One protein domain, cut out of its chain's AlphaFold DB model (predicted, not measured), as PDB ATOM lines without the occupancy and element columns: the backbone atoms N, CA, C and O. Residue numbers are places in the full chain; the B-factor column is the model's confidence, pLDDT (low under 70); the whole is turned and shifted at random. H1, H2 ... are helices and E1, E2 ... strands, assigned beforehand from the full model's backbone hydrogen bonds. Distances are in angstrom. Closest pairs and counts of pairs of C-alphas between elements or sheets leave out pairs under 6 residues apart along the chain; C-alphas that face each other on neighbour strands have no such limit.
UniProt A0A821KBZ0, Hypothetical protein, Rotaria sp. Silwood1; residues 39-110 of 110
ATOM      1  N   GLU A  39     147.547 176.511 228.227       96.50
ATOM      2  CA  GLU A  39     148.710 176.665 227.355       96.50
ATOM      3  C   GLU A  39     150.011 176.301 228.095       96.50
ATOM      4  O   GLU A  39     150.128 176.580 229.296       96.50
ATOM      5  N   PRO A  40     151.042 175.774 227.406       96.25
ATOM      6  CA  PRO A  40     152.342 175.472 228.012       96.25
ATOM      7  C   PRO A  40     152.984 176.648 228.766       96.25
ATOM      8  O   PRO A  40     153.630 176.469 229.803       96.25
ATOM      9  N   SER A  41     152.763 177.866 228.272       95.88
ATOM     10  CA  SER A  41     153.260 179.106 228.870       95.88
ATOM     11  C   SER A  41     152.732 179.343 230.286       95.88
ATOM     12  O   SER A  41     153.436 179.929 231.108       95.88
ATOM     13  N   PHE A  42     151.538 178.839 230.615       97.31
ATOM     14  CA  PHE A  42     150.984 178.942 231.963       97.31
ATOM     15  C   PHE A  42     151.817 178.167 232.985       97.31
ATOM     16  O   PHE A  42     151.984 178.632 234.109       97.31
ATOM     17  N   LEU A  43     152.347 176.998 232.613       97.75
ATOM     18  CA  LEU A  43     153.153 176.176 233.519       97.75
ATOM     19  C   LEU A  43     154.542 176.769 233.757       97.75
ATOM     20  O   LEU A  43     155.097 176.562 234.832       97.75
ATOM     21  N   CYS A  44     155.072 177.524 232.791       97.31
ATOM     22  CA  CYS A  44     156.395 178.149 232.868       97.31
ATOM     23  C   CYS A  44     156.392 179.534 233.551       97.31
ATOM     24  O   CYS A  44     157.449 180.155 233.679       97.31
ATOM     25  N   LYS A  45     155.226 180.063 233.949       94.94
ATOM     26  CA  LYS A  45     155.127 181.398 234.563       94.94
ATOM     27  C   LYS A  45     155.867 181.455 235.904       94.94
ATOM     28  O   LYS A  45     155.919 180.460 236.621       94.94
ATOM     29  N   ASP A  46     156.412 182.623 236.241       95.75
ATOM     30  CA  ASP A  46     157.017 182.911 237.553       95.75
ATOM     31  C   ASP A  46     158.089 181.891 238.001       95.75
ATOM     32  O   ASP A  46     158.172 181.520 239.167       95.75
ATOM     33  N   GLY A  47     158.913 181.412 237.060       93.56
ATOM     34  CA  GLY A  47     159.961 180.412 237.316       93.56
ATOM     35  C   GLY A  47     159.494 178.957 237.192       93.56
ATOM     36  O   GLY A  47     160.317 178.044 237.230       93.56
ATOM     37  N   GLY A  48     158.192 178.735 236.993       96.94
ATOM     38  CA  GLY A  48     157.614 177.429 236.690       96.94
ATOM     39  C   GLY A  48     157.722 176.421 237.828       96.94
ATOM     40  O   GLY A  48     157.707 175.215 237.580       96.94
ATOM     41  N   GLU A  49     157.857 176.886 239.069       97.50
ATOM     42  CA  GLU A  49     157.915 176.026 240.243       97.50
ATOM     43  C   GLU A  49     156.513 175.661 240.730       97.50
ATOM     44  O   GLU A  49     155.726 176.521 241.117       97.50
ATOM     45  N   TRP A  50     156.215 174.362 240.734       97.25
ATOM     46  CA  TRP A  50     154.954 173.825 241.237       97.25
ATOM     47  C   TRP A  50     155.218 172.827 242.356       97.25
ATOM     48  O   TRP A  50     155.968 171.857 242.172       97.25
ATOM     49  N   GLU A  51     154.582 173.060 243.502       95.06
ATOM     50  CA  GLU A  51     154.545 172.108 244.608       95.06
ATOM     51  C   GLU A  51     153.618 170.936 244.267       95.06
ATOM     52  O   GLU A  51     152.531 171.108 243.708       95.06
ATOM     53  N   GLY A  52     154.092 169.723 244.544       92.81
ATOM     54  CA  GLY A  52     153.379 168.489 244.238       92.81
ATOM     55  C   GLY A  52     152.393 168.077 245.329       92.81
ATOM     56  O   GLY A  52     152.652 168.238 246.516       92.81
ATOM     57  N   GLY A  53     151.292 167.450 244.918       91.00
ATOM     58  CA  GLY A  53     150.345 166.772 245.800       91.00
ATOM     59  C   GLY A  53     149.864 165.466 245.175       91.00
ATOM     60  O   GLY A  53     149.984 165.267 243.964       91.00
ATOM     61  N   VAL A  54     149.340 164.556 245.997       90.81
ATOM     62  CA  VAL A  54     148.829 163.257 245.542       90.81
ATOM     63  C   VAL A  54     147.478 162.984 246.190       90.81
ATOM     64  O   VAL A  54     147.371 162.996 247.415       90.81
ATOM     65  N   PHE A  55     146.466 162.693 245.373       92.94
ATOM     66  CA  PHE A  55     145.209 162.139 245.866       92.94
ATOM     67  C   PHE A  55     145.422 160.694 246.313       92.94
ATOM     68  O   PHE A  55     145.984 159.887 245.570       92.94
ATOM     69  N   ASP A  56     144.971 160.354 247.519       92.06
ATOM     70  CA  ASP A  56     145.034 158.977 247.995       92.06
ATOM     71  C   ASP A  56     143.926 158.139 247.351       92.06
ATOM     72  O   ASP A  56     142.820 158.047 247.869       92.06
ATOM     73  N   THR A  57     144.211 157.521 246.207       92.31
ATOM     74  CA  THR A  57     143.282 156.587 245.549       92.31
ATOM     75  C   THR A  57     143.483 155.136 245.992       92.31
ATOM     76  O   THR A  57     142.718 154.243 245.628       92.31
ATOM     77  N   GLY A  58     144.508 154.860 246.806       88.69
ATOM     78  CA  GLY A  58     145.003 153.506 247.062       88.69
ATOM     79  C   GLY A  58     145.868 152.922 245.936       88.69
ATOM     80  O   GLY A  58     146.250 151.754 246.013       88.69
ATOM     81  N   HIS A  59     146.207 153.705 244.905       87.94
ATOM     82  CA  HIS A  59     147.096 153.275 243.825       87.94
ATOM     83  C   HIS A  59     148.543 153.067 244.317       87.94
ATOM     84  O   HIS A  59     149.106 153.893 245.037       87.94
ATOM     85  N   SER A  60     149.197 151.985 243.882       85.56
ATOM     86  CA  SER A  60     150.541 151.595 244.353       85.56
ATOM     87  C   SER A  60     151.634 152.626 244.034       85.56
ATOM     88  O   SER A  60     152.580 152.790 244.804       85.56
ATOM     89  N   GLY A  61     151.480 153.381 242.942       82.69
ATOM     90  CA  GLY A  61     152.401 154.455 242.553       82.69
ATOM     91  C   GLY A  61     152.517 155.589 243.581       82.69
ATOM     92  O   GLY A  61     153.540 156.266 243.628       82.69
ATOM     93  N   ILE A  62     151.525 155.754 244.462       84.62
ATOM     94  CA  ILE A  62     151.543 156.761 245.534       84.62
ATOM     95  C   ILE A  62     152.695 156.496 246.513       84.62
ATOM     96  O   ILE A  62     153.326 157.435 246.999       84.62
ATOM     97  N   ALA A  63     153.012 155.222 246.773       85.81
ATOM     98  CA  ALA A  63     154.116 154.851 247.655       85.81
ATOM     99  C   ALA A  63     155.471 155.305 247.093       85.81
ATOM    100  O   ALA A  63     156.321 155.769 247.847       85.81
ATOM    101  N   VAL A  64     155.657 155.239 245.770       85.31
ATOM    102  CA  VAL A  64     156.895 155.687 245.114       85.31
ATOM    103  C   VAL A  64     157.104 157.184 245.328       85.31
ATOM    104  O   VAL A  64     158.182 157.596 245.744       85.31
ATOM    105  N   VAL A  65     156.059 157.988 245.111       87.50
ATOM    106  CA  VAL A  65     156.110 159.451 245.263       87.50
ATOM    107  C   VAL A  65     156.419 159.856 246.709       87.50
ATOM    108  O   VAL A  65     157.237 160.746 246.942       87.50
ATOM    109  N   LYS A  66     155.824 159.159 247.688       86.62
ATOM    110  CA  LYS A  66     156.102 159.374 249.117       86.62
ATOM    111  C   LYS A  66     157.535 158.982 249.495       86.62
ATOM    112  O   LYS A  66     158.192 159.722 250.217       86.62
ATOM    113  N   ASN A  67     158.034 157.859 248.980       88.56
ATOM    114  CA  ASN A  67     159.366 157.346 249.320       88.56
ATOM    115  C   ASN A  67     160.510 158.257 248.862       88.56
ATOM    116  O   ASN A  67     161.560 158.266 249.497       88.56
ATOM    117  N   ILE A  68     160.324 159.010 247.776       90.56
ATOM    118  CA  ILE A  68     161.349 159.926 247.257       90.56
ATOM    119  C   ILE A  68     161.218 161.354 247.794       90.56
ATOM    120  O   ILE A  68     161.932 162.229 247.320       90.56
ATOM    121  N   ASN A  69     160.308 161.605 248.742       93.50
ATOM    122  CA  ASN A  69     160.026 162.940 249.272       93.50
ATOM    123  C   ASN A  69     159.768 163.971 248.152       93.50
ATOM    124  O   ASN A  69     160.399 165.029 248.083       93.50
ATOM    125  N   TRP A  70     158.897 163.602 247.207       95.56
ATOM    126  CA  TRP A  70     158.634 164.389 246.004       95.56
ATOM    127  C   TRP A  70     158.082 165.778 246.339       95.56
ATOM    128  O   TRP A  70     157.028 165.910 246.953       95.56
ATOM    129  N   ALA A  71     158.786 166.807 245.875       96.62
ATOM    130  CA  ALA A  71     158.466 168.216 246.078       96.62
ATOM    131  C   ALA A  71     157.670 168.828 244.913       96.62
ATOM    132  O   ALA A  71     157.218 169.965 245.005       96.62
ATOM    133  N   GLY A  72     157.535 168.124 243.784       96.56
ATOM    134  CA  GLY A  72     156.811 168.611 242.609       96.56
ATOM    135  C   GLY A  72     157.662 168.687 241.341       96.56
ATOM    136  O   GLY A  72     158.458 167.787 241.048       96.56
ATOM    137  N   LYS A  73     157.454 169.736 240.537       97.75
ATOM    138  CA  LYS A  73     158.092 169.911 239.218       97.75
ATOM    139  C   LYS A  73     158.554 171.347 238.991       97.75
ATOM    140  O   LYS A  73     157.943 172.274 239.522       97.75
ATOM    141  N   THR A  74     159.590 171.525 238.179       98.12
ATOM    142  CA  THR A  74     160.005 172.851 237.700       98.12
ATOM    143  C   THR A  74     159.959 172.888 236.178       98.12
ATOM    144  O   THR A  74     160.712 172.177 235.515       98.12
ATOM    145  N   PHE A  75     159.075 173.707 235.615       98.06
ATOM    146  CA  PHE A  75     158.925 173.923 234.176       98.06
ATOM    147  C   PHE A  75     159.736 175.155 233.762       98.06
ATOM    148  O   PHE A  75     159.198 176.254 233.654       98.06
ATOM    149  N   LYS A  76     161.046 174.983 233.550       97.12
ATOM    150  CA  LYS A  76     161.944 176.088 233.168       97.12
ATOM    151  C   LYS A  76     161.614 176.613 231.769       97.12
ATOM    152  O   LYS A  76     161.697 177.809 231.511       97.12
ATOM    153  N   SER A  77     161.268 175.705 230.857       97.31
ATOM    154  CA  SER A  77     160.765 176.017 229.519       97.31
ATOM    155  C   SER A  77     159.997 174.831 228.929       97.31
ATOM    156  O   SER A  77     159.995 173.729 229.477       97.31
ATOM    157  N   GLU A  78     159.426 175.005 227.737       96.81
ATOM    158  CA  GLU A  78     158.802 173.900 227.001       96.81
ATOM    159  C   GLU A  78     159.760 172.738 226.683       96.81
ATOM    160  O   GLU A  78     159.329 171.606 226.459       96.81
ATOM    161  N   ASN A  79     161.066 173.001 226.630       97.44
ATOM    162  CA  ASN A  79     162.083 172.010 226.276       97.44
ATOM    163  C   ASN A  79     162.964 171.584 227.453       97.44
ATOM    164  O   ASN A  79     163.845 170.754 227.249       97.44
ATOM    165  N   ASP A  80     162.720 172.124 228.647       97.00
ATOM    166  CA  ASP A  80     163.503 171.850 229.848       97.00
ATOM    167  C   ASP A  80     162.583 171.837 231.073       97.00
ATOM    168  O   ASP A  80     162.120 172.880 231.547       97.00
ATOM    169  N   VAL A  81     162.276 170.631 231.541       97.88
ATOM    170  CA  VAL A  81     161.433 170.395 232.709       97.88
ATOM    171  C   VAL A  81     162.158 169.453 233.660       97.88
ATOM    172  O   VAL A  81     162.465 168.311 233.306       97.88
ATOM    173  N   ASP A  82     162.337 169.894 234.900       97.44
ATOM    174  CA  ASP A  82     162.759 169.035 235.999       97.44
ATOM    175  C   ASP A  82     161.510 168.335 236.550       97.44
ATOM    176  O   ASP A  82     160.760 168.866 237.375       97.44
ATOM    177  N   SER A  83     161.225 167.137 236.034       93.44
ATOM    178  CA  SER A  83     159.972 166.419 236.308       93.44
ATOM    179  C   SER A  83     159.888 165.785 237.696       93.44
ATOM    180  O   SER A  83     158.790 165.401 238.118       93.44
ATOM    181  N   ALA A  84     161.023 165.654 238.382       95.31
ATOM    182  CA  ALA A  84     161.152 165.024 239.689       95.31
ATOM    183  C   ALA A  84     161.976 165.917 240.627       95.31
ATOM    184  O   ALA A  84     163.156 165.663 240.861       95.31
ATOM    185  N   MET A  85     161.355 166.972 241.150       97.62
ATOM    186  CA  MET A  85     161.924 167.728 242.263       97.62
ATOM    187  C   MET A  85     161.649 166.976 243.562       97.62
ATOM    188  O   MET A  85     160.538 166.484 243.761       97.62
ATOM    189  N   VAL A  86     162.639 166.881 244.440       97.00
ATOM    190  CA  VAL A  86     162.544 166.220 245.749       97.00
ATOM    191  C   VAL A  86     163.077 167.146 246.833       97.00
ATOM    192  O   VAL A  86     163.887 168.029 246.550       97.00
ATOM    193  N   TYR A  87     162.626 166.953 248.067       96.62
ATOM    194  CA  TYR A  87     163.227 167.609 249.221       96.62
ATOM    195  C   TYR A  87     164.413 166.785 249.727       96.62
ATOM    196  O   TYR A  87     164.265 165.599 250.047       96.62
ATOM    197  N   ASP A  88     165.585 167.412 249.804       95.75
ATOM    198  CA  ASP A  88     166.764 166.819 250.428       95.75
ATOM    199  C   ASP A  88     166.638 166.768 251.965       95.75
ATOM    200  O   ASP A  88     165.631 167.162 252.561       95.75
ATOM    201  N   LYS A  89     167.682 166.264 252.630       95.62
ATOM    202  CA  LYS A  89     167.729 166.135 254.096       95.62
ATOM    203  C   LYS A  89     167.644 167.469 254.852       95.62
ATOM    204  O   LYS A  89     167.293 167.462 256.027       95.62
ATOM    205  N   ASP A  90     168.004 168.574 254.203       96.81
ATOM    206  CA  ASP A  90     167.999 169.921 254.773       96.81
ATOM    207  C   ASP A  90     166.712 170.681 254.383       96.81
ATOM    208  O   ASP A  90     166.519 171.827 254.783       96.81
ATOM    209  N   GLY A  91     165.810 170.029 253.636       95.12
ATOM    210  CA  GLY A  91     164.551 170.592 253.157       95.12
ATOM    211  C   GLY A  91     164.686 171.415 251.877       95.12
ATOM    212  O   GLY A  91     163.719 172.060 251.475       95.12
ATOM    213  N   ASN A  92     165.845 171.405 251.212       96.19
ATOM    214  CA  ASN A  92     166.007 172.117 249.948       96.19
ATOM    215  C   ASN A  92     165.376 171.330 248.803       96.19
ATOM    216  O   ASN A  92     165.431 170.100 248.754       96.19
ATOM    217  N   ARG A  93     164.826 172.060 247.834       96.31
ATOM    218  CA  ARG A  93     164.247 171.490 246.621       96.31
ATOM    219  C   ARG A  93     165.352 171.237 245.597       96.31
ATOM    220  O   ARG A  93     165.934 172.178 245.064       96.31
ATOM    221  N   VAL A  94     165.633 169.968 245.318       96.88
ATOM    222  CA  VAL A  94     166.686 169.535 244.387       96.88
ATOM    223  C   VAL A  94     166.107 168.647 243.291       96.88
ATOM    224  O   VAL A  94     165.136 167.920 243.508       96.88
ATOM    225  N   TRP A  95     166.680 168.708 242.092       96.50
ATOM    226  CA  TRP A  95     166.277 167.825 240.999       96.50
ATOM    227  C   TRP A  95     166.853 166.420 241.206       96.50
ATOM    228  O   TRP A  95     168.034 166.239 241.496       96.50
ATOM    229  N   CYS A  96     166.002 165.409 241.060       95.00
ATOM    230  CA  CYS A  96     166.366 164.012 241.204       95.00
ATOM    231  C   CYS A  96     166.829 163.437 239.854       95.00
ATOM    232  O   CYS A  96     166.023 162.913 239.080       95.00
ATOM    233  N   GLU A  97     168.136 163.526 239.583       92.56
ATOM    234  CA  GLU A  97     168.737 163.224 238.269       92.56
ATOM    235  C   GLU A  97     168.407 161.823 237.729       92.56
ATOM    236  O   GLU A  97     168.263 161.637 236.521       92.56
ATOM    237  N   GLN A  98     168.221 160.835 238.614       92.81
ATOM    238  CA  GLN A  98     167.890 159.449 238.249       92.81
ATOM    239  C   GLN A  98     166.598 159.310 237.422       92.81
ATOM    240  O   GLN A  98     166.415 158.304 236.740       92.81
ATOM    241  N   TYR A  99     165.701 160.302 237.477       90.31
ATOM    242  CA  TYR A  99     164.446 160.315 236.720       90.31
ATOM    243  C   TYR A  99     164.534 161.097 235.402       90.31
ATOM    244  O   TYR A  99     163.562 161.115 234.646       90.31
ATOM    245  N   GLY A 100     165.681 161.713 235.104       92.75
ATOM    246  CA  GLY A 100     165.895 162.496 233.891       92.75
ATOM    247  C   GLY A 100     165.081 163.796 233.822       92.75
ATOM    248  O   GLY A 100     164.424 164.212 234.783       92.75
ATOM    249  N   HIS A 101     165.161 164.444 232.658       94.94
ATOM    250  CA  HIS A 101     164.365 165.622 232.306       94.94
ATOM    251  C   HIS A 101     163.143 165.243 231.467       94.94
ATOM    252  O   HIS A 101     163.080 164.174 230.853       94.94
ATOM    253  N   ALA A 102     162.200 166.175 231.375       97.12
ATOM    254  CA  ALA A 102     161.032 166.085 230.514       97.12
ATOM    255  C   ALA A 102     160.917 167.297 229.574       97.12
ATOM    256  O   ALA A 102     161.693 168.249 229.634       97.12
ATOM    257  N   ARG A 103     159.925 167.241 228.680       97.25
ATOM    258  CA  ARG A 103     159.535 168.340 227.789       97.25
ATOM    259  C   ARG A 103     158.025 168.508 227.829       97.25
ATOM    260  O   ARG A 103     157.304 167.520 227.961       97.25
ATOM    261  N   LEU A 104     157.560 169.739 227.676       97.19
ATOM    262  CA  LEU A 104     156.146 170.088 227.676       97.19
ATOM    263  C   LEU A 104     155.635 170.193 226.240       97.19
ATOM    264  O   LEU A 104     156.259 170.838 225.400       97.19
ATOM    265  N   ARG A 105     154.520 169.534 225.936       97.12
ATOM    266  CA  ARG A 105     153.870 169.566 224.622       97.12
ATOM    267  C   ARG A 105     152.367 169.600 224.815       97.12
ATOM    268  O   ARG A 105     151.858 168.999 225.757       97.12
ATOM    269  N   GLU A 106     151.676 170.241 223.887       97.75
ATOM    270  CA  GLU A 106     150.232 170.101 223.786       97.75
ATOM    271  C   GLU A 106     149.897 168.687 223.305       97.75
ATOM    272  O   GLU A 106     150.298 168.259 222.220       97.75
ATOM    273  N   VAL A 107     149.182 167.942 224.143       97.25
ATOM    274  CA  VAL A 107     148.735 166.580 223.855       97.25
ATOM    275  C   VAL A 107     147.237 166.527 224.101       97.25
ATOM    276  O   VAL A 107     146.768 166.904 225.171       97.25
ATOM    277  N   LYS A 108     146.479 166.050 223.110       96.50
ATOM    278  CA  LYS A 108     145.039 165.838 223.271       96.50
ATOM    279  C   LYS A 108     144.796 164.624 224.158       96.50
ATOM    280  O   LYS A 108     145.272 163.531 223.850       96.50
ATOM    281  N   PHE A 109     144.017 164.818 225.212       95.06
ATOM    282  CA  PHE A 109     143.549 163.761 226.090       95.06
ATOM    283  C   PHE A 109     142.060 163.975 226.364       95.06
ATOM    284  O   PHE A 109     141.723 164.931 227.047       95.06
ATOM    285  N   ARG A 110     141.244 163.059 225.818       92.31
ATOM    286  CA  ARG A 110     139.770 162.994 225.869       92.31
ATOM    287  C   ARG A 110     139.044 164.199 225.265       92.31
ATOM    288  O   ARG A 110     139.128 165.319 225.797       92.31
TER     289      ARG A 110
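AT A GLANCE: This is residues 39 to 110 of the 110 residues of the protein "Hypothetical protein" of Rotaria sp. Silwood1 (UniProt A0A821KBZ0). A strongly twisted antiparallel sheet, ordered E1 E2 E3 E4, has the long hairpin of E2 and E3 in its middle and short helices H1 and H2 near its two ends; residues 55 to 61 stick out. The 72 printed residues hold, in order, H1 E1 H2 E2 E3 E4: mixed, under half in named elements. The whole is only just compact, close to loose, with radius of gyration of the C-alphas 13.1 A and spans of 33 by 31 by 21 A.

IN THESE COORDINATES: H1, residues 40 to 43, begins at C-alpha 40 (152.342, 175.472, 228.012). E1 is 49 to 51, H2 61 to 67, E2 70 to 77, 20.3 A long. E3, 80 to 87, 19.8 A, bends by 53 degrees at 83. E4, 93 to 95, ends at C-alpha 95 (166.277, 167.825, 240.999).

HOW THE PARTS SIT: E2 E3 E4 form a meander, each strand the antiparallel neighbour of the one before, in hairpins: N 74 and O 82 are 3.0 A apart, N 86 and O 94 2.9 A. E1 is antiparallel to E2, N 50 and O 73 3.0 A apart. H1 is on the sheet, height 8.1 A, only just over none of the strands, with 2 C-alphas on E2. H2 only grazes it with residues 64 to 66. Every O i to N i+4 pair in H2 is within hydrogen-bond range; H1 is too short for one.

THE WHOLE: The farthest C-alphas, of Asp 90 and Arg 110, are 41.0 A apart. The printed part has no cut, no link is long, and no printed residue is under 70 in pLDDT.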